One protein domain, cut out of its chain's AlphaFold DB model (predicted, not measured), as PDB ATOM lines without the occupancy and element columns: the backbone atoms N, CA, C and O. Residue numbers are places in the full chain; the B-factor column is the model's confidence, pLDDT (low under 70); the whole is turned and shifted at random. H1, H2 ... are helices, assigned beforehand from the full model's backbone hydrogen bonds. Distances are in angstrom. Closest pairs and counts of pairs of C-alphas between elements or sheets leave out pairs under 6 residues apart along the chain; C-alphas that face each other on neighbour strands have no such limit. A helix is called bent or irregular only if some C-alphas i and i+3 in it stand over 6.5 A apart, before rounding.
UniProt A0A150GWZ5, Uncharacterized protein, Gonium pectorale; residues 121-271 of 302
ATOM      1  N   GLN A 121     188.145 184.867 303.402       55.19
ATOM      2  CA  GLN A 121     187.752 184.829 304.816       55.19
ATOM      3  C   GLN A 121     186.364 185.408 305.138       55.19
ATOM      4  O   GLN A 121     185.866 185.152 306.239       55.19
ATOM      5  N   ASP A 122     185.728 186.128 304.213       76.25
ATOM      6  CA  ASP A 122     184.414 186.734 304.460       76.25
ATOM      7  C   ASP A 122     183.254 185.862 303.975       76.25
ATOM      8  O   ASP A 122     182.171 185.937 304.545       76.25
ATOM      9  N   ARG A 123     183.465 184.952 303.010       84.62
ATOM     10  CA  ARG A 123     182.392 184.055 302.528       84.62
ATOM     11  C   ARG A 123     181.941 183.062 303.594       84.62
ATOM     12  O   ARG A 123     180.747 182.847 303.766       84.62
ATOM     13  N   ALA A 124     182.897 182.501 304.335       86.88
ATOM     14  CA  ALA A 124     182.638 181.617 305.468       86.88
ATOM     15  C   ALA A 124     181.791 182.305 306.547       86.88
ATOM     16  O   ALA A 124     180.855 181.727 307.093       86.88
ATOM     17  N   TYR A 125     182.132 183.560 306.849       89.25
ATOM     18  CA  TYR A 125     181.424 184.356 307.843       89.25
ATOM     19  C   TYR A 125     180.039 184.773 307.339       89.25
ATOM     20  O   TYR A 125     179.066 184.631 308.066       89.25
ATOM     21  N   ALA A 126     179.926 185.189 306.077       89.81
ATOM     22  CA  ALA A 126     178.656 185.471 305.416       89.81
ATOM     23  C   ALA A 126     177.710 184.259 305.434       89.81
ATOM     24  O   ALA A 126     176.547 184.401 305.800       89.81
ATOM     25  N   GLN A 127     178.220 183.070 305.102       93.06
ATOM     26  CA  GLN A 127     177.477 181.812 305.187       93.06
ATOM     27  C   GLN A 127     176.981 181.551 306.614       93.06
ATOM     28  O   GLN A 127     175.800 181.284 306.814       93.06
ATOM     29  N   GLN A 128     177.877 181.642 307.603       93.44
ATOM     30  CA  GLN A 128     177.533 181.421 309.008       93.44
ATOM     31  C   GLN A 128     176.466 182.412 309.482       93.44
ATOM     32  O   GLN A 128     175.515 182.004 310.136       93.44
ATOM     33  N   GLN A 129     176.592 183.688 309.121       92.31
ATOM     34  CA  GLN A 129     175.637 184.729 309.488       92.31
ATOM     35  C   GLN A 129     174.262 184.498 308.866       92.31
ATOM     36  O   GLN A 129     173.262 184.644 309.561       92.31
ATOM     37  N   ALA A 130     174.215 184.132 307.583       92.06
ATOM     38  CA  ALA A 130     172.963 183.854 306.889       92.06
ATOM     39  C   ALA A 130     172.202 182.682 307.527       92.06
ATOM     40  O   ALA A 130     170.991 182.759 307.676       92.06
ATOM     41  N   LEU A 131     172.917 181.633 307.946       93.69
ATOM     42  CA  LEU A 131     172.314 180.441 308.547       93.69
ATOM     43  C   LEU A 131     171.999 180.590 310.040       93.69
ATOM     44  O   LEU A 131     171.008 180.046 310.508       93.69
ATOM     45  N   MET A 132     172.850 181.281 310.803       94.88
ATOM     46  CA  MET A 132     172.747 181.300 312.267       94.88
ATOM     47  C   MET A 132     172.036 182.518 312.828       94.88
ATOM     48  O   MET A 132     171.603 182.462 313.975       94.88
ATOM     49  N   ARG A 133     171.924 183.625 312.084       93.62
ATOM     50  CA  ARG A 133     171.260 184.819 312.619       93.62
ATOM     51  C   ARG A 133     169.800 184.547 313.015       93.62
ATOM     52  O   ARG A 133     169.512 184.812 314.179       93.62
ATOM     53  N   PRO A 134     168.943 183.957 312.154       93.81
ATOM     54  CA  PRO A 134     167.564 183.643 312.542       93.81
ATOM     55  C   PRO A 134     167.521 182.726 313.771       93.81
ATOM     56  O   PRO A 134     166.843 183.016 314.751       93.81
ATOM     57  N   VAL A 135     168.388 181.706 313.780       95.56
ATOM     58  CA  VAL A 135     168.503 180.739 314.881       95.56
ATOM     59  C   VAL A 135     168.804 181.415 316.218       95.56
ATOM     60  O   VAL A 135     168.197 181.092 317.232       95.56
ATOM     61  N   LEU A 136     169.745 182.360 316.245       94.88
ATOM     62  CA  LEU A 136     170.157 183.044 317.473       94.88
ATOM     63  C   LEU A 136     169.166 184.129 317.932       94.88
ATOM     64  O   LEU A 136     169.112 184.435 319.134       94.88
ATOM     65  N   GLU A 137     168.418 184.714 316.996       95.75
ATOM     66  CA  GLU A 137     167.369 185.705 317.253       95.75
ATOM     67  C   GLU A 137     166.117 185.038 317.847       95.75
ATOM     68  O   GLU A 137     165.601 185.530 318.854       95.75
ATOM     69  N   GLU A 138     165.734 183.856 317.349       96.19
ATOM     70  CA  GLU A 138     164.520 183.129 317.753       96.19
ATOM     71  C   GLU A 138     164.789 181.680 318.235       96.19
ATOM     72  O   GLU A 138     164.279 180.731 317.645       96.19
ATOM     73  N   PRO A 139     165.548 181.446 319.328       95.44
ATOM     74  CA  PRO A 139     165.971 180.092 319.719       95.44
ATOM     75  C   PRO A 139     164.853 179.062 319.866       95.44
ATOM     76  O   PRO A 139     165.022 177.916 319.464       95.44
ATOM     77  N   GLU A 140     163.715 179.476 320.423       94.25
ATOM     78  CA  GLU A 140     162.569 178.603 320.697       94.25
ATOM     79  C   GLU A 140     161.886 178.099 319.411       94.25
ATOM     80  O   GLU A 140     161.152 177.118 319.452       94.25
ATOM     81  N   ALA A 141     162.125 178.750 318.265       94.44
ATOM     82  CA  ALA A 141     161.547 178.375 316.974       94.44
ATOM     83  C   ALA A 141     162.394 177.348 316.204       94.44
ATOM     84  O   ALA A 141     161.985 176.893 315.135       94.44
ATOM     85  N   HIS A 142     163.582 176.994 316.710       94.25
ATOM     86  CA  HIS A 142     164.545 176.194 315.963       94.25
ATOM     87  C   HIS A 142     164.952 174.909 316.681       94.25
ATOM     88  O   HIS A 142     165.398 174.916 317.829       94.25
ATOM     89  N   ASP A 143     164.887 173.818 315.922       93.50
ATOM     90  CA  ASP A 143     165.390 172.499 316.286       93.50
ATOM     91  C   ASP A 143     166.738 172.189 315.615       93.50
ATOM     92  O   ASP A 143     167.289 172.966 314.819       93.50
ATOM     93  N   ALA A 144     167.291 171.025 315.962       90.44
ATOM     94  CA  ALA A 144     168.491 170.481 315.342       90.44
ATOM     95  C   ALA A 144     168.292 170.256 313.833       90.44
ATOM     96  O   ALA A 144     167.359 169.574 313.414       90.44
ATOM     97  N   ASP A 145     169.229 170.759 313.033       90.50
ATOM     98  CA  ASP A 145     169.186 170.694 311.571       90.50
ATOM     99  C   ASP A 145     170.544 170.209 311.022       90.50
ATOM    100  O   ASP A 145     171.532 170.956 311.020       90.50
ATOM    101  N   PRO A 146     170.623 168.950 310.554       86.25
ATOM    102  CA  PRO A 146     171.852 168.386 309.999       86.25
ATOM    103  C   PRO A 146     172.347 169.084 308.722       86.25
ATOM    104  O   PRO A 146     173.554 169.099 308.467       86.25
ATOM    105  N   THR A 147     171.446 169.655 307.916       89.31
ATOM    106  CA  THR A 147     171.802 170.368 306.681       89.31
ATOM    107  C   THR A 147     172.510 171.673 307.031       89.31
ATOM    108  O   THR A 147     173.591 171.960 306.497       89.31
ATOM    109  N   ARG A 148     171.968 172.422 308.000       92.56
ATOM    110  CA  ARG A 148     172.629 173.605 308.567       92.56
ATOM    111  C   ARG A 148     173.974 173.248 309.196       92.56
ATOM    112  O   ARG A 148     174.971 173.899 308.879       92.56
ATOM    113  N   GLU A 149     174.046 172.194 310.012       91.31
ATOM    114  CA  GLU A 149     175.306 171.728 310.617       91.31
ATOM    115  C   GLU A 149     176.383 171.479 309.546       91.31
ATOM    116  O   GLU A 149     177.509 171.980 309.648       91.31
ATOM    117  N   ALA A 150     176.043 170.745 308.481       89.69
ATOM    118  CA  ALA A 150     176.966 170.458 307.386       89.69
ATOM    119  C   ALA A 150     177.437 171.743 306.680       89.69
ATOM    120  O   ALA A 150     178.633 171.904 306.392       89.69
ATOM    121  N   ALA A 151     176.528 172.692 306.455       92.69
ATOM    122  CA  ALA A 151     176.824 173.972 305.817       92.69
ATOM    123  C   ALA A 151     177.728 174.888 306.668       92.69
ATOM    124  O   ALA A 151     178.427 175.748 306.127       92.69
ATOM    125  N   LEU A 152     177.788 174.668 307.988       93.75
ATOM    126  CA  LEU A 152     178.658 175.389 308.928       93.75
ATOM    127  C   LEU A 152     180.064 174.786 309.068       93.75
ATOM    128  O   LEU A 152     180.899 175.308 309.815       93.75
ATOM    129  N   SER A 153     180.366 173.716 308.330       90.94
ATOM    130  CA  SER A 153     181.664 173.025 308.361       90.94
ATOM    131  C   SER A 153     182.873 173.944 308.137       90.94
ATOM    132  O   SER A 153     183.919 173.746 308.760       90.94
ATOM    133  N   GLU A 154     182.740 174.972 307.295       91.00
ATOM    134  CA  GLU A 154     183.794 175.962 307.052       91.00
ATOM    135  C   GLU A 154     184.063 176.838 308.287       91.00
ATOM    136  O   GLU A 154     185.222 177.038 308.657       91.00
ATOM    137  N   ALA A 155     183.010 177.306 308.965       93.00
ATOM    138  CA  ALA A 155     183.123 178.090 310.195       93.00
ATOM    139  C   ALA A 155     183.742 177.260 311.327       93.00
ATOM    140  O   ALA A 155     184.665 177.720 312.003       93.00
ATOM    141  N   LEU A 156     183.314 176.001 311.477       93.94
ATOM    142  CA  LEU A 156     183.916 175.073 312.434       93.94
ATOM    143  C   LEU A 156     185.409 174.859 312.136       93.94
ATOM    144  O   LEU A 156     186.247 174.929 313.038       93.94
ATOM    145  N   ALA A 157     185.770 174.625 310.871       92.50
ATOM    146  CA  ALA A 157     187.167 174.478 310.479       92.50
ATOM    147  C   ALA A 157     187.979 175.745 310.781       92.50
ATOM    148  O   ALA A 157     189.088 175.646 311.307       92.50
ATOM    149  N   ALA A 158     187.427 176.929 310.510       91.12
ATOM    150  CA  ALA A 158     188.068 178.207 310.799       91.12
ATOM    151  C   ALA A 158     188.270 178.454 312.304       91.12
ATOM    152  O   ALA A 158     189.296 179.018 312.683       91.12
ATOM    153  N   ALA A 159     187.346 177.998 313.155       92.44
ATOM    154  CA  ALA A 159     187.472 178.088 314.608       92.44
ATOM    155  C   ALA A 159     188.558 177.149 315.168       92.44
ATOM    156  O   ALA A 159     189.313 177.528 316.062       92.44
ATOM    157  N   VAL A 160     188.681 175.935 314.623       93.94
ATOM    158  CA  VAL A 160     189.586 174.899 315.158       93.94
ATOM    159  C   VAL A 160     190.994 174.964 314.560       93.94
ATOM    160  O   VAL A 160     191.985 174.678 315.235       93.94
ATOM    161  N   LYS A 161     191.132 175.352 313.290       91.56
ATOM    162  CA  LYS A 161     192.420 175.360 312.576       91.56
ATOM    163  C   LYS A 161     193.534 176.156 313.288       91.56
ATOM    164  O   LYS A 161     194.659 175.646 313.277       91.56
ATOM    165  N   PRO A 162     193.280 177.317 313.929       92.62
ATOM    166  CA  PRO A 162     194.296 178.082 314.662       92.62
ATOM    167  C   PRO A 162     194.740 177.451 315.989       92.62
ATOM    168  O   PRO A 162     195.739 177.886 316.556       92.62
ATOM    169  N   VAL A 163     194.020 176.445 316.501       93.81
ATOM    170  CA  VAL A 163     194.367 175.793 317.770       93.81
ATOM    171  C   VAL A 163     195.756 175.160 317.681       93.81
ATOM    172  O   VAL A 163     196.143 174.595 316.656       93.81
ATOM    173  N   ASN A 164     196.492 175.242 318.790       93.06
ATOM    174  CA  ASN A 164     197.846 174.728 318.925       93.06
ATOM    175  C   ASN A 164     197.954 173.238 318.548       93.06
ATOM    176  O   ASN A 164     197.160 172.406 318.992       93.06
ATOM    177  N   ASP A 165     198.980 172.880 317.774       94.31
ATOM    178  CA  ASP A 165     199.140 171.513 317.276       94.31
ATOM    179  C   ASP A 165     199.402 170.481 318.396       94.31
ATOM    180  O   ASP A 165     199.026 169.322 318.214       94.31
ATOM    181  N   ARG A 166     199.930 170.874 319.575       94.38
ATOM    182  CA  ARG A 166     200.023 169.988 320.759       94.38
ATOM    183  C   ARG A 166     198.653 169.623 321.324       94.38
ATOM    184  O   ARG A 166     198.421 168.467 321.655       94.38
ATOM    185  N   VAL A 167     197.715 170.565 321.356       96.75
ATOM    186  CA  VAL A 167     196.322 170.285 321.754       96.75
ATOM    187  C   VAL A 167     195.664 169.360 320.727       96.75
ATOM    188  O   VAL A 167     194.969 168.411 321.087       96.75
ATOM    189  N   LYS A 168     195.955 169.554 319.434       96.12
ATOM    190  CA  LYS A 168     195.483 168.642 318.381       96.12
ATOM    191  C   LYS A 168     196.102 167.244 318.471       96.12
ATOM    192  O   LYS A 168     195.464 166.297 318.020       96.12
ATOM    193  N   VAL A 169     197.303 167.081 319.044       95.38
ATOM    194  CA  VAL A 169     197.840 165.747 319.379       95.38
ATOM    195  C   VAL A 169     196.914 165.060 320.378       95.38
ATOM    196  O   VAL A 169     196.518 163.930 320.118       95.38
ATOM    197  N   VAL A 170     196.486 165.751 321.439       97.25
ATOM    198  CA  VAL A 170     195.533 165.190 322.414       97.25
ATOM    199  C   VAL A 170     194.198 164.845 321.751       97.25
ATOM    200  O   VAL A 170     193.682 163.752 321.959       97.25
ATOM    201  N   CYS A 171     193.685 165.707 320.861       96.06
ATOM    202  CA  CYS A 171     192.481 165.399 320.078       96.06
ATOM    203  C   CYS A 171     192.643 164.087 319.295       96.06
ATOM    204  O   CYS A 171     191.761 163.233 319.315       96.06
ATOM    205  N   ARG A 172     193.783 163.906 318.612       94.50
ATOM    206  CA  ARG A 172     194.082 162.676 317.865       94.50
ATOM    207  C   ARG A 172     194.215 161.465 318.784       94.50
ATOM    208  O   ARG A 172     193.703 160.416 318.425       94.50
ATOM    209  N   MET A 173     194.843 161.611 319.951       93.69
ATOM    210  CA  MET A 173     194.982 160.533 320.937       93.69
ATOM    211  C   MET A 173     193.621 160.050 321.444       93.69
ATOM    212  O   MET A 173     193.341 158.862 321.362       93.69
ATOM    213  N   VAL A 174     192.749 160.960 321.892       92.94
ATOM    214  CA  VAL A 174     191.410 160.600 322.397       92.94
ATOM    215  C   VAL A 174     190.558 159.975 321.290       92.94
ATOM    216  O   VAL A 174     189.892 158.965 321.505       92.94
ATOM    217  N   LYS A 175     190.625 160.515 320.066       90.00
ATOM    218  CA  LYS A 175     189.931 159.931 318.908       90.00
ATOM    219  C   LYS A 175     190.474 158.552 318.545       90.00
ATOM    220  O   LYS A 175     189.684 157.696 318.171       90.00
ATOM    221  N   ALA A 176     191.788 158.342 318.620       89.06
ATOM    222  CA  ALA A 176     192.412 157.053 318.343       89.06
ATOM    223  C   ALA A 176     192.033 156.016 319.403       89.06
ATOM    224  O   ALA A 176     191.633 154.919 319.035       89.06
ATOM    225  N   TRP A 177     192.065 156.388 320.686       87.56
ATOM    226  CA  TRP A 177     191.601 155.537 321.782       87.56
ATOM    227  C   TRP A 177     190.146 155.103 321.579       87.56
ATOM    228  O   TRP A 177     189.825 153.924 321.675       87.56
ATOM    229  N   TYR A 178     189.271 156.025 321.179       85.38
ATOM    230  CA  TYR A 178     187.900 155.659 320.849       85.38
ATOM    231  C   TYR A 178     187.805 154.761 319.604       85.38
ATOM    232  O   TYR A 178     187.216 153.690 319.659       85.38
ATOM    233  N   LYS A 179     188.379 155.181 318.471       79.75
ATOM    234  CA  LYS A 179     188.184 154.518 317.173       79.75
ATOM    235  C   LYS A 179     188.875 153.160 317.034       79.75
ATOM    236  O   LYS A 179     188.379 152.323 316.290       79.75
ATOM    237  N   LEU A 180     190.049 152.994 317.640       81.19
ATOM    238  CA  LEU A 180     190.911 151.822 317.441       81.19
ATOM    239  C   LEU A 180     190.789 150.793 318.562       81.19
ATOM    240  O   LEU A 180     191.228 149.666 318.376       81.19
ATOM    241  N   ASP A 181     190.214 151.179 319.699       80.69
ATOM    242  CA  ASP A 181     190.090 150.317 320.871       80.69
ATOM    243  C   ASP A 181     188.622 150.257 321.315       80.69
ATOM    244  O   ASP A 181     187.905 149.320 320.958       80.69
ATOM    245  N   LEU A 182     188.102 151.307 321.956       74.62
ATOM    246  CA  LEU A 182     186.775 151.264 322.589       74.62
ATOM    247  C   LEU A 182     185.619 150.950 321.630       74.62
ATOM    248  O   LEU A 182     184.723 150.193 321.989       74.62
ATOM    249  N   ALA A 183     185.620 151.497 320.414       67.38
ATOM    250  CA  ALA A 183     184.564 151.256 319.431       67.38
ATOM    251  C   ALA A 183     184.531 149.800 318.937       67.38
ATOM    252  O   ALA A 183     183.488 149.339 318.480       67.38
ATOM    253  N   THR A 184     185.642 149.063 319.052       68.56
ATOM    254  CA  THR A 184     185.683 147.627 318.729       68.56
ATOM    255  C   THR A 184     185.003 146.783 319.810       68.56
ATOM    256  O   THR A 184     184.437 145.736 319.511       68.56
ATOM    257  N   ILE A 185     185.005 147.277 321.052       66.75
ATOM    258  CA  ILE A 185     184.418 146.623 322.229       66.75
ATOM    259  C   ILE A 185     182.958 147.061 322.426       66.75
ATOM    260  O   ILE A 185     182.121 146.279 322.870       66.75
ATOM    261  N   LEU A 186     182.634 148.305 322.063       63.09
ATOM    262  CA  LEU A 186     181.319 148.930 322.214       63.09
ATOM    263  C   LEU A 186     180.788 149.437 320.858       63.09
ATOM    264  O   LEU A 186     180.609 150.646 320.675       63.09
ATOM    265  N   PRO A 187     180.501 148.539 319.898       57.00
ATOM    266  CA  PRO A 187     180.114 148.919 318.535       57.00
ATOM    267  C   PRO A 187     178.801 149.717 318.471       57.00
ATOM    268  O   PRO A 187     178.551 150.430 317.502       57.00
ATOM    269  N   THR A 188     177.967 149.637 319.511       52.34
ATOM    270  CA  THR A 188     176.681 150.342 319.618       52.34
ATOM    271  C   THR A 188     176.773 151.709 320.301       52.34
ATOM    272  O   THR A 188     175.803 152.464 320.252       52.34
ATOM    273  N   ALA A 189     177.914 152.071 320.908       56.56
ATOM    274  CA  ALA A 189     178.049 153.316 321.676       56.56
ATOM    275  C   ALA A 189     178.015 154.580 320.797       56.56
ATOM    276  O   ALA A 189     177.658 155.653 321.271       56.56
ATOM    277  N   GLY A 190     178.349 154.453 319.509       63.59
ATOM    278  CA  GLY A 190     178.013 155.424 318.469       63.59
ATOM    279  C   GLY A 190     178.409 156.881 318.731       63.59
ATOM    280  O   GLY A 190     177.757 157.751 318.171       63.59
ATOM    281  N   VAL A 191     179.422 157.193 319.545       72.19
ATOM    282  CA  VAL A 191     179.845 158.578 319.820       72.19
ATOM    283  C   VAL A 191     180.599 159.147 318.611       72.19
ATOM    284  O   VAL A 191     181.607 158.576 318.183       72.19
ATOM    285  N   PRO A 192     180.180 160.290 318.042       80.12
ATOM    286  CA  PRO A 192     180.915 160.915 316.956       80.12
ATOM    287  C   PRO A 192     182.285 161.402 317.417       80.12
ATOM    288  O   PRO A 192     182.414 162.128 318.400       80.12
ATOM    289  N   SER A 193     183.328 161.088 316.648       85.12
ATOM    290  CA  SER A 193     184.699 161.511 316.982       85.12
ATOM    291  C   SER A 193     184.883 163.038 317.043       85.12
ATOM    292  O   SER A 193     185.840 163.521 317.647       85.12
ATOM    293  N   VAL A 194     183.967 163.807 316.438       88.75
ATOM    294  CA  VAL A 194     183.918 165.271 316.552       88.75
ATOM    295  C   VAL A 194     183.462 165.733 317.941       88.75
ATOM    296  O   VAL A 194     183.975 166.739 318.418       88.75
ATOM    297  N   ALA A 195     182.591 164.989 318.633       92.19
ATOM    298  CA  ALA A 195     182.187 165.309 320.005       92.19
ATOM    299  C   ALA A 195     183.392 165.222 320.954       92.19
ATOM    300  O   ALA A 195     183.666 166.155 321.706       92.19
ATOM    301  N   LEU A 196     184.181 164.148 320.833       93.00
ATOM    302  CA  LEU A 196     185.427 163.976 321.588       93.00
ATOM    303  C   LEU A 196     186.441 165.085 321.284       93.00
ATOM    304  O   LEU A 196     187.123 165.574 322.178       93.00
ATOM    305  N   GLU A 197     186.523 165.517 320.025       95.00
ATOM    306  CA  GLU A 197     187.363 166.647 319.634       95.00
ATOM    307  C   GLU A 197     186.921 167.945 320.321       95.00
ATOM    308  O   GLU A 197     187.754 168.626 320.913       95.00
ATOM    309  N   MET A 198     185.625 168.274 320.289       96.62
ATOM    310  CA  MET A 198     185.105 169.491 320.928       96.62
ATOM    311  C   MET A 198     185.303 169.462 322.443       96.62
ATOM    312  O   MET A 198     185.659 170.482 323.029       96.62
ATOM    313  N   LEU A 199     185.160 168.290 323.061       97.50
ATOM    314  CA  LEU A 199     185.422 168.083 324.481       97.50
ATOM    315  C   LEU A 199     186.888 168.356 324.845       97.50
ATOM    316  O   LEU A 199     187.148 169.086 325.798       97.50
ATOM    317  N   VAL A 200     187.849 167.859 324.057       98.12
ATOM    318  CA  VAL A 200     189.281 168.143 324.277       98.12
ATOM    319  C   VAL A 200     189.592 169.633 324.108       98.12
ATOM    320  O   VAL A 200     190.379 170.210 324.863       98.12
ATOM    321  N   LEU A 201     188.976 170.287 323.124       97.94
ATOM    322  CA  LEU A 201     189.163 171.720 322.906       97.94
ATOM    323  C   LEU A 201     188.562 172.561 324.043       97.94
ATOM    324  O   LEU A 201     189.185 173.538 324.462       97.94
ATOM    325  N   ALA A 202     187.403 172.168 324.575       97.69
ATOM    326  CA  ALA A 202     186.801 172.797 325.749       97.69
ATOM    327  C   ALA A 202     187.667 172.582 327.004       97.69
ATOM    328  O   ALA A 202     187.923 173.529 327.748       97.69
ATOM    329  N   ALA A 203     188.216 171.378 327.190       98.06
ATOM    330  CA  ALA A 203     189.165 171.081 328.263       98.06
ATOM    331  C   ALA A 203     190.405 171.977 328.195       98.06
ATOM    332  O   ALA A 203     190.857 172.507 329.206       98.06
ATOM    333  N   HIS A 204     190.935 172.219 326.994       97.81
ATOM    334  CA  HIS A 204     192.036 173.159 326.813       97.81
ATOM    335  C   HIS A 204     191.675 174.587 327.252       97.81
ATOM    336  O   HIS A 204     192.500 175.240 327.889       97.81
ATOM    337  N   GLN A 205     190.460 175.072 326.978       96.06
ATOM    338  CA  GLN A 205     190.023 176.382 327.475       96.06
ATOM    339  C   GLN A 205     189.944 176.422 329.003       96.06
ATOM    340  O   GLN A 205     190.378 177.401 329.608       96.06
ATOM    341  N   GLU A 206     189.469 175.346 329.626       96.19
ATOM    342  CA  GLU A 206     189.395 175.242 331.083       96.19
ATOM    343  C   GLU A 206     190.786 175.193 331.736       96.19
ATOM    344  O   GLU A 206     191.030 175.891 332.722       96.19
ATOM    345  N   VAL A 207     191.737 174.468 331.135       97.00
ATOM    346  CA  VAL A 207     193.153 174.496 331.538       97.00
ATOM    347  C   VAL A 207     193.696 175.924 331.477       97.00
ATOM    348  O   VAL A 207     194.265 176.410 332.451       97.00
ATOM    349  N   LEU A 208     193.482 176.638 330.366       95.31
ATOM    350  CA  LEU A 208     193.943 178.022 330.236       95.31
ATOM    351  C   LEU A 208     193.287 178.959 331.262       95.31
ATOM    352  O   LEU A 208     193.955 179.881 331.731       95.31
ATOM    353  N   ARG A 209     192.019 178.720 331.620       94.69
ATOM    354  CA  ARG A 209     191.274 179.504 332.616       94.69
ATOM    355  C   ARG A 209     191.826 179.329 334.032       94.69
ATOM    356  O   ARG A 209     191.854 180.297 334.786       94.69
ATOM    357  N   ARG A 210     192.274 178.122 334.390       92.88
ATOM    358  CA  ARG A 210     192.871 177.817 335.708       92.88
ATOM    359  C   ARG A 210     194.322 178.272 335.844       92.88
ATOM    360  O   ARG A 210     194.829 178.370 336.955       92.88
ATOM    361  N   GLY A 211     194.975 178.559 334.724       92.69
ATOM    362  CA  GLY A 211     196.357 179.010 334.666       92.69
ATOM    363  C   GLY A 211     197.120 178.244 333.598       92.69
ATOM    364  O   GLY A 211     197.009 177.026 333.482       92.69
ATOM    365  N   ARG A 212     197.902 178.961 332.788       89.06
ATOM    366  CA  ARG A 212     198.637 178.341 331.681       89.06
ATOM    367  C   ARG A 212     199.703 177.385 332.235       89.06
ATOM    368  O   ARG A 212     200.623 177.868 332.897       89.06
ATOM    369  N   PRO A 213     199.624 176.071 331.952       91.19
ATOM    370  CA  PRO A 213     200.655 175.139 332.382       91.19
ATOM    371  C   PRO A 213     201.961 175.430 331.643       91.19
ATOM    372  O   PRO A 213     201.982 176.106 330.603       91.19
ATOM    373  N   LYS A 214     203.064 174.865 332.139       93.75
ATOM    374  CA  LYS A 214     204.311 174.876 331.373       93.75
ATOM    375  C   LYS A 214     204.084 174.174 330.041       93.75
ATOM    376  O   LYS A 214     203.335 173.205 329.931       93.75
ATOM    377  N   TRP A 215     204.794 174.630 329.015       89.44
ATOM    378  CA  TRP A 215     204.662 174.094 327.661       89.44
ATOM    379  C   TRP A 215     204.824 172.566 327.593       89.44
ATOM    380  O   TRP A 215     204.086 171.903 326.863       89.44
ATOM    381  N   ALA A 216     205.758 172.004 328.368       92.19
ATOM    382  CA  ALA A 216     206.007 170.564 328.463       92.19
ATOM    383  C   ALA A 216     204.837 169.770 329.074       92.19
ATOM    384  O   ALA A 216     204.647 168.609 328.730       92.19
ATOM    385  N   GLU A 217     204.027 170.404 329.919       94.56
ATOM    386  CA  GLU A 217     202.922 169.781 330.657       94.56
ATOM    387  C   GLU A 217     201.576 169.940 329.935       94.56
ATOM    388  O   GLU A 217     200.614 169.253 330.270       94.56
ATOM    389  N   LEU A 218     201.500 170.810 328.917       95.19
ATOM    390  CA  LEU A 218     200.253 171.182 328.244       95.19
ATOM    391  C   LEU A 218     199.437 169.971 327.771       95.19
ATOM    392  O   LEU A 218     198.244 169.904 328.043       95.19
ATOM    393  N   SER A 219     200.056 169.009 327.081       96.38
ATOM    394  CA  SER A 219     199.330 167.841 326.562       96.38
ATOM    395  C   SER A 219     198.748 166.972 327.681       96.38
ATOM    396  O   SER A 219     197.615 166.517 327.566       96.38
ATOM    397  N   ALA A 220     199.503 166.770 328.765       96.25
ATOM    398  CA  ALA A 220     199.058 165.981 329.909       96.25
ATOM    399  C   ALA A 220     197.935 166.698 330.670       96.25
ATOM    400  O   ALA A 220     196.911 166.087 330.961       96.25
ATOM    401  N   ALA A 221     198.082 168.005 330.907       97.19
ATOM    402  CA  ALA A 221     197.054 168.821 331.548       97.19
ATOM    403  C   ALA A 221     195.741 168.810 330.751       97.19
ATOM    404  O   ALA A 221     194.673 168.601 331.319       97.19
ATOM    405  N   VAL A 222     195.816 168.978 329.425       98.12
ATOM    406  CA  VAL A 222     194.635 168.930 328.549       98.12
ATOM    407  C   VAL A 222     194.010 167.538 328.538       98.12
ATOM    408  O   VAL A 222     192.788 167.442 328.583       98.12
ATOM    409  N   LEU A 223     194.803 166.463 328.498       97.81
ATOM    410  CA  LEU A 223     194.274 165.097 328.536       97.81
ATOM    411  C   LEU A 223     193.533 164.816 329.849       97.81
ATOM    412  O   LEU A 223     192.397 164.352 329.807       97.81
ATOM    413  N   LEU A 224     194.139 165.135 330.996       97.50
ATOM    414  CA  LEU A 224     193.516 164.942 332.309       97.50
ATOM    415  C   LEU A 224     192.228 165.760 332.447       97.50
ATOM    416  O   LEU A 224     191.208 165.232 332.884       97.50
ATOM    417  N   GLU A 225     192.243 167.020 332.013       98.06
ATOM    418  CA  GLU A 225     191.042 167.856 332.035       98.06
ATOM    419  C   GLU A 225     189.970 167.347 331.060       98.06
ATOM    420  O   GLU A 225     188.784 167.439 331.358       98.06
ATOM    421  N   SER A 226     190.362 166.746 329.932       97.81
ATOM    422  CA  SER A 226     189.422 166.102 329.004       97.81
ATOM    423  C   SER A 226     188.736 164.907 329.662       97.81
ATOM    424  O   SER A 226     187.520 164.789 329.583       97.81
ATOM    425  N   LEU A 227     189.486 164.046 330.356       96.56
ATOM    426  CA  LEU A 227     188.910 162.916 331.090       96.56
ATOM    427  C   LEU A 227     187.965 163.389 332.199       96.56
ATOM    428  O   LEU A 227     186.871 162.850 332.332       96.56
ATOM    429  N   ARG A 228     188.341 164.445 332.929       97.69
ATOM    430  CA  ARG A 228     187.480 165.066 333.940       97.69
ATOM    431  C   ARG A 228     186.187 165.616 333.331       97.69
ATOM    432  O   ARG A 228     185.116 165.369 333.865       97.69
ATOM    433  N   LEU A 229     186.264 166.350 332.216       97.31
ATOM    434  CA  LEU A 229     185.071 166.868 331.537       97.31
ATOM    435  C   LEU A 229     184.190 165.757 330.963       97.31
ATOM    436  O   LEU A 229     182.973 165.917 330.933       97.31
ATOM    437  N   LEU A 230     184.783 164.655 330.502       94.56
ATOM    438  CA  LEU A 230     184.036 163.491 330.035       94.56
ATOM    439  C   LEU A 230     183.260 162.837 331.180       94.56
ATOM    440  O   LEU A 230     182.071 162.587 331.017       94.56
ATOM    441  N   ASP A 231     183.909 162.615 332.324       95.25
ATOM    442  CA  ASP A 231     183.248 162.100 333.527       95.25
ATOM    443  C   ASP A 231     182.116 163.031 333.980       95.25
ATOM    444  O   ASP A 231     180.980 162.597 334.111       95.25
ATOM    445  N   GLU A 232     182.364 164.338 334.083       96.69
ATOM    446  CA  GLU A 232     181.324 165.320 334.419       96.69
ATOM    447  C   GLU A 232     180.131 165.291 333.451       96.69
ATOM    448  O   GLU A 232     178.972 165.378 333.866       96.69
ATOM    449  N   ALA A 233     180.397 165.180 332.148       94.25
ATOM    450  CA  ALA A 233     179.355 165.149 331.128       94.25
ATOM    451  C   ALA A 233     178.523 163.860 331.170       94.25
ATOM    452  O   ALA A 233     177.336 163.905 330.856       94.25
ATOM    453  N   VAL A 234     179.129 162.729 331.538       91.56
ATOM    454  CA  VAL A 234     178.475 161.411 331.568       91.56
ATOM    455  C   VAL A 234     177.810 161.142 332.917       91.56
ATOM    456  O   VAL A 234     176.650 160.746 332.958       91.56
ATOM    457  N   THR A 235     178.526 161.375 334.014       93.62
ATOM    458  CA  THR A 235     178.105 161.055 335.383       93.62
ATOM    459  C   THR A 235     177.114 162.083 335.925       93.62
ATOM    460  O   THR A 235     176.129 161.713 336.562       93.62
ATOM    461  N   HIS A 236     177.326 163.372 335.640       94.81
ATOM    462  CA  HIS A 236     176.478 164.459 336.151       94.81
ATOM    463  C   HIS A 236     175.617 165.125 335.071       94.81
ATOM    464  O   HIS A 236     174.843 166.036 335.367       94.81
ATOM    465  N   GLY A 237     175.741 164.706 333.807       93.69
ATOM    466  CA  GLY A 237     175.010 165.320 332.697       93.69
ATOM    467  C   GLY A 237     175.416 166.775 332.437       93.69
ATOM    468  O   GLY A 237     174.598 167.546 331.917       93.69
ATOM    469  N   SER A 238     176.638 167.162 332.829       95.75
ATOM    470  CA  SER A 238     177.166 168.521 332.693       95.75
ATOM    471  C   SER A 238     177.274 168.947 331.227       95.75
ATOM    472  O   SER A 238     177.731 168.201 330.363       95.75
ATOM    473  N   LEU A 239     176.892 170.194 330.945       96.88
ATOM    474  CA  LEU A 239     176.949 170.770 329.603       96.88
ATOM    475  C   LEU A 239     178.388 171.152 329.209       96.88
ATOM    476  O   LEU A 239     178.999 172.030 329.835       96.88
ATOM    477  N   VAL A 240     178.889 170.580 328.112       97.50
ATOM    478  CA  VAL A 240     180.180 170.923 327.498       97.50
ATOM    479  C   VAL A 240     179.962 171.843 326.295       97.50
ATOM    480  O   VAL A 240     179.319 171.469 325.314       97.50
ATOM    481  N   VAL A 241     180.538 173.047 326.366       96.56
ATOM    482  CA  VAL A 241     180.512 174.060 325.298       96.56
ATOM    483  C   VAL A 241     181.933 174.553 325.067       96.56
ATOM    484  O   VAL A 241     182.623 174.924 326.017       96.56
ATOM    485  N   LEU A 242     182.350 174.568 323.804       96.19
ATOM    486  CA  LEU A 242     183.588 175.192 323.347       96.19
ATOM    487  C   LEU A 242     183.287 176.627 322.891       96.19
ATOM    488  O   LEU A 242     182.478 176.825 321.986       96.19
ATOM    489  N   ASP A 243     183.971 177.620 323.462       93.00
ATOM    490  CA  ASP A 243     183.869 179.009 323.002       93.00
ATOM    491  C   ASP A 243     184.683 179.188 321.707       93.00
ATOM    492  O   ASP A 243     185.912 179.286 321.737       93.00
ATOM    493  N   ALA A 244     184.012 179.227 320.551       92.62
ATOM    494  CA  ALA A 244     184.643 179.490 319.251       92.62
ATOM    495  C   ALA A 244     184.878 180.989 318.958       92.62
ATOM    496  O   ALA A 244     185.184 181.376 317.824       92.62
ATOM    497  N   GLY A 245     184.775 181.842 319.978       86.69
ATOM    498  CA  GLY A 245     184.980 183.278 319.902       86.69
ATOM    499  C   GLY A 245     183.817 184.022 319.247       86.69
ATOM    500  O   GLY A 245     182.968 183.448 318.570       86.69
ATOM    501  N   ARG A 246     183.821 185.355 319.390       85.69
ATOM    502  CA  ARG A 246     182.727 186.241 318.935       85.69
ATOM    503  C   ARG A 246     182.438 186.187 317.433       85.69
ATOM    504  O   ARG A 246     181.355 186.577 317.023       85.69
ATOM    505  N   LYS A 247     183.419 185.788 316.616       89.19
ATOM    506  CA  LYS A 247     183.257 185.730 315.157       89.19
ATOM    507  C   LYS A 247     182.460 184.503 314.722       89.19
ATOM    508  O   LYS A 247     181.712 184.592 313.759       89.19
ATOM    509  N   TRP A 248     182.672 183.362 315.367       91.81
ATOM    510  CA  TRP A 248     182.172 182.085 314.858       91.81
ATOM    511  C   TRP A 248     181.113 181.471 315.757       91.81
ATOM    512  O   TRP A 248     180.145 180.922 315.247       91.81
ATOM    513  N   GLY A 249     181.312 181.531 317.070       91.62
ATOM    514  CA  GLY A 249     180.505 180.784 318.018       91.62
ATOM    515  C   GLY A 249     179.526 181.627 318.812       91.62
ATOM    516  O   GLY A 249     179.271 182.801 318.543       91.62
ATOM    517  N   TYR A 250     179.020 180.981 319.849       94.12
ATOM    518  CA  TYR A 250     178.135 181.538 320.856       94.12
ATOM    519  C   TYR A 250     178.710 181.259 322.253       94.12
ATOM    520  O   TYR A 250     179.666 180.497 322.410       94.12
ATOM    521  N   ARG A 251     178.140 181.889 323.285       92.06
ATOM    522  CA  ARG A 251     178.546 181.655 324.681       92.06
ATOM    523  C   ARG A 251     177.628 180.656 325.371       92.06
ATOM    524  O   ARG A 251     176.511 180.424 324.918       92.06
ATOM    525  N   ARG A 252     178.059 180.122 326.515       94.12
ATOM    526  CA  ARG A 252     177.259 179.192 327.326       94.12
ATOM    527  C   ARG A 252     175.855 179.726 327.616       94.12
ATOM    528  O   ARG A 252     174.902 178.973 327.486       94.12
ATOM    529  N   GLU A 253     175.709 181.012 327.929       94.12
ATOM    530  CA  GLU A 253     174.401 181.621 328.204       94.12
ATOM    531  C   GLU A 253     173.474 181.562 326.983       94.12
ATOM    532  O   GLU A 253     172.274 181.348 327.115       94.12
ATOM    533  N   THR A 254     174.031 181.714 325.778       94.50
ATOM    534  CA  THR A 254     173.285 181.538 324.529       94.50
ATOM    535  C   THR A 254     172.911 180.080 324.310       94.50
ATOM    536  O   THR A 254     171.791 179.816 323.896       94.50
ATOM    537  N   ALA A 255     173.817 179.147 324.611       95.69
ATOM    538  CA  ALA A 255     173.571 177.712 324.488       95.69
ATOM    539  C   ALA A 255     172.349 177.278 325.305       95.69
ATOM    540  O   ALA A 255     171.498 176.548 324.812       95.69
ATOM    541  N   GLU A 256     172.240 177.779 326.537       96.56
ATOM    542  CA  GLU A 256     171.153 177.457 327.468       96.56
ATOM    543  C   GLU A 256     169.766 177.889 326.970       96.56
ATOM    544  O   GLU A 256     168.770 177.296 327.376       96.56
ATOM    545  N   ARG A 257     169.684 178.852 326.038       97.25
ATOM    546  CA  ARG A 257     168.428 179.224 325.356       97.25
ATOM    547  C   ARG A 257     167.921 178.138 324.396       97.25
ATOM    548  O   ARG A 257     166.814 178.256 323.907       97.25
ATOM    549  N   PHE A 258     168.724 177.111 324.113       97.81
ATOM    550  CA  PHE A 258     168.365 175.973 323.255       97.81
ATOM    551  C   PHE A 258     168.156 174.684 324.052       97.81
ATOM    552  O   PHE A 258     168.220 173.579 323.508       97.81
ATOM    553  N   ARG A 259     167.940 174.794 325.369       96.81
ATOM    554  CA  ARG A 259     167.771 173.635 326.249       96.81
ATOM    555  C   ARG A 259     166.552 172.785 325.867       96.81
ATOM    556  O   ARG A 259     166.563 171.594 326.159       96.81
ATOM    557  N   HIS A 260     165.543 173.333 325.187       96.31
ATOM    558  CA  HIS A 260     164.428 172.552 324.631       96.31
ATOM    559  C   HIS A 260     164.895 171.494 323.626       96.31
ATOM    560  O   HIS A 260     164.309 170.417 323.571       96.31
ATOM    561  N   VAL A 261     165.989 171.752 322.898       95.19
ATOM    562  CA  VAL A 261     166.504 170.830 321.880       95.19
ATOM    563  C   VAL A 261     167.225 169.645 322.513       95.19
ATOM    564  O   VAL A 261     166.995 168.513 322.099       95.19
ATOM    565  N   TRP A 262     168.120 169.874 323.480       94.44
ATOM    566  CA  TRP A 262     169.064 168.862 324.000       94.44
ATOM    567  C   TRP A 262     168.964 168.599 325.507       94.44
ATOM    568  O   TRP A 262     169.711 167.781 326.042       94.44
ATOM    569  N   GLY A 263     168.072 169.278 326.225       94.50
ATOM    570  CA  GLY A 263     168.005 169.237 327.688       94.50
ATOM    571  C   GLY A 263     167.732 167.848 328.265       94.50
ATOM    572  O   GLY A 263     168.240 167.532 329.343       94.50
ATOM    573  N   SER A 264     166.987 167.018 327.532       93.50
ATOM    574  CA  SER A 264     166.680 165.627 327.882       93.50
ATOM    575  C   SER A 264     167.771 164.627 327.485       93.50
ATOM    576  O   SER A 264     167.693 163.467 327.888       93.50
ATOM    577  N   ASP A 265     168.792 165.043 326.726       91.81
ATOM    578  CA  ASP A 265     169.865 164.141 326.314       91.81
ATOM    579  C   ASP A 265     170.738 163.751 327.525       91.81
ATOM    580  O   ASP A 265     171.055 164.602 328.364       91.81
ATOM    581  N   PRO A 266     171.202 162.491 327.617       90.50
ATOM    582  CA  PRO A 266     172.027 162.041 328.739       90.50
ATOM    583  C   PRO A 266     173.410 162.708 328.757       90.50
ATOM    584  O   PRO A 266     173.924 163.042 329.818       90.50
ATOM    585  N   VAL A 267     173.994 162.942 327.578       92.75
ATOM    586  CA  VAL A 267     175.313 163.567 327.405       92.75
ATOM    587  C   VAL A 267     175.167 164.770 326.483       92.75
ATOM    588  O   VAL A 267     174.556 164.664 325.418       92.75
ATOM    589  N   LYS A 268     175.734 165.914 326.880       94.75
ATOM    590  CA  LYS A 268     175.529 167.215 326.222       94.75
ATOM    591  C   LYS A 268     176.868 167.825 325.822       94.75
ATOM    592  O   LYS A 268     177.513 168.513 326.615       94.75
ATOM    593  N   ILE A 269     177.285 167.571 324.584       96.12
ATOM    594  CA  ILE A 269     178.499 168.153 323.997       96.12
ATOM    595  C   ILE A 269     178.074 168.907 322.746       96.12
ATOM    596  O   ILE A 269     177.792 168.295 321.717       96.12
ATOM    597  N   LEU A 270     177.994 170.232 322.834       96.44
ATOM    598  CA  LEU A 270     177.392 171.024 321.763       96.44
ATOM    599  C   LEU A 270     178.392 171.400 320.672       96.44
ATOM    600  O   LEU A 270     179.585 171.608 320.915       96.44
ATOM    601  N   HIS A 271     177.878 171.525 319.450       96.19
ATOM    602  CA  HIS A 271     178.619 172.072 318.327       96.19
ATOM    603  C   HIS A 271     178.918 173.559 318.582       96.19
ATOM    604  O   HIS A 271     177.998 174.326 318.848       96.19
TER     605      HIS A 271
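This is residues 121 to 271 of the 302 residues of an uncharacterized protein of Gonium pectorale (UniProt A0A150GWZ5). The model has two unlike halves: on one side the three long helices H4, H5 and H6 pack on one another, H4 and H5 as a helical hairpin and H6 crossing H5; on the other side the long, kinked H1 and the short helices H2, H3, H7, H8 and H9 make a looser group. Between the halves, two short stretches of the later chain, residues 239 to 240 and 268 to 269, pair side by side as parallel strands do. The printed part has 151 residues, with nine named helices, H1 to H9 in order, and no named strand; the class is all helix. It is compact, with a radius of gyration of the C-alphas of 16.0 A, and rounded, spanning 42 by 35 by 27 A.

Find C-alpha 121 at (187.752, 184.829, 304.816); from there H1 runs to residue 137, 23.9 A on, with a kink of 40 degrees near residue 131. H1 is irregular, but only just: C-alphas 131 and 134 are 7.0 A apart. H2 is residues 146 to 151 and H3 residues 153 to 160. H4, residues 165 to 185, is 29.3 A long, with a kink of 28 degrees near residue 179; it too is only just irregular, C-alphas 180 and 183 being 6.7 A apart. H5, residues 193 to 210, measures 26.1 A. H6, residues 218 to 235, measures 25.4 A. Look next for H7 at residues 245 to 248, H8 at 252 to 256 and H9 at 259 to 262, where C-alpha 262 is at (169.064, 168.862, 324.000).

Start at H1: its residues 124 to 128 touch H3, about perpendicular at 79 degrees, the closest C-alphas being those of Ala 124 and Ala 155, 5.9 A apart. H3 touches H7 at Ala 155 and Trp 248, C-alphas 6.2 A apart. H2 is close to H1 but not clearly touching, with C-alphas 131 and 148 at 6.8 A. H4 and H5 form a hairpin at a steep tilt of 43 degrees, closest at C-alphas 171 and 197, 5.3 A. H5 touches H6 at a steep tilt of 67 degrees, closest at C-alphas 203 and 226, 5.0 A. H8 and H9 touch no helix. Every O i to N i+4 pair is within hydrogen-bond range in H2, H3, H5, H6 and H8, against 10 of 13 in H1 and 14 of 17 in H4; H7 and H9 are too short for such a pair.

The two C-alphas farthest apart, those of Ala 141 and Ala 216, are 46.6 A apart. The printed part has no cut, and no link between helices is long. Its mean pLDDT is 91.1; look for values under 70 at residue 121 and residues 183 to 190.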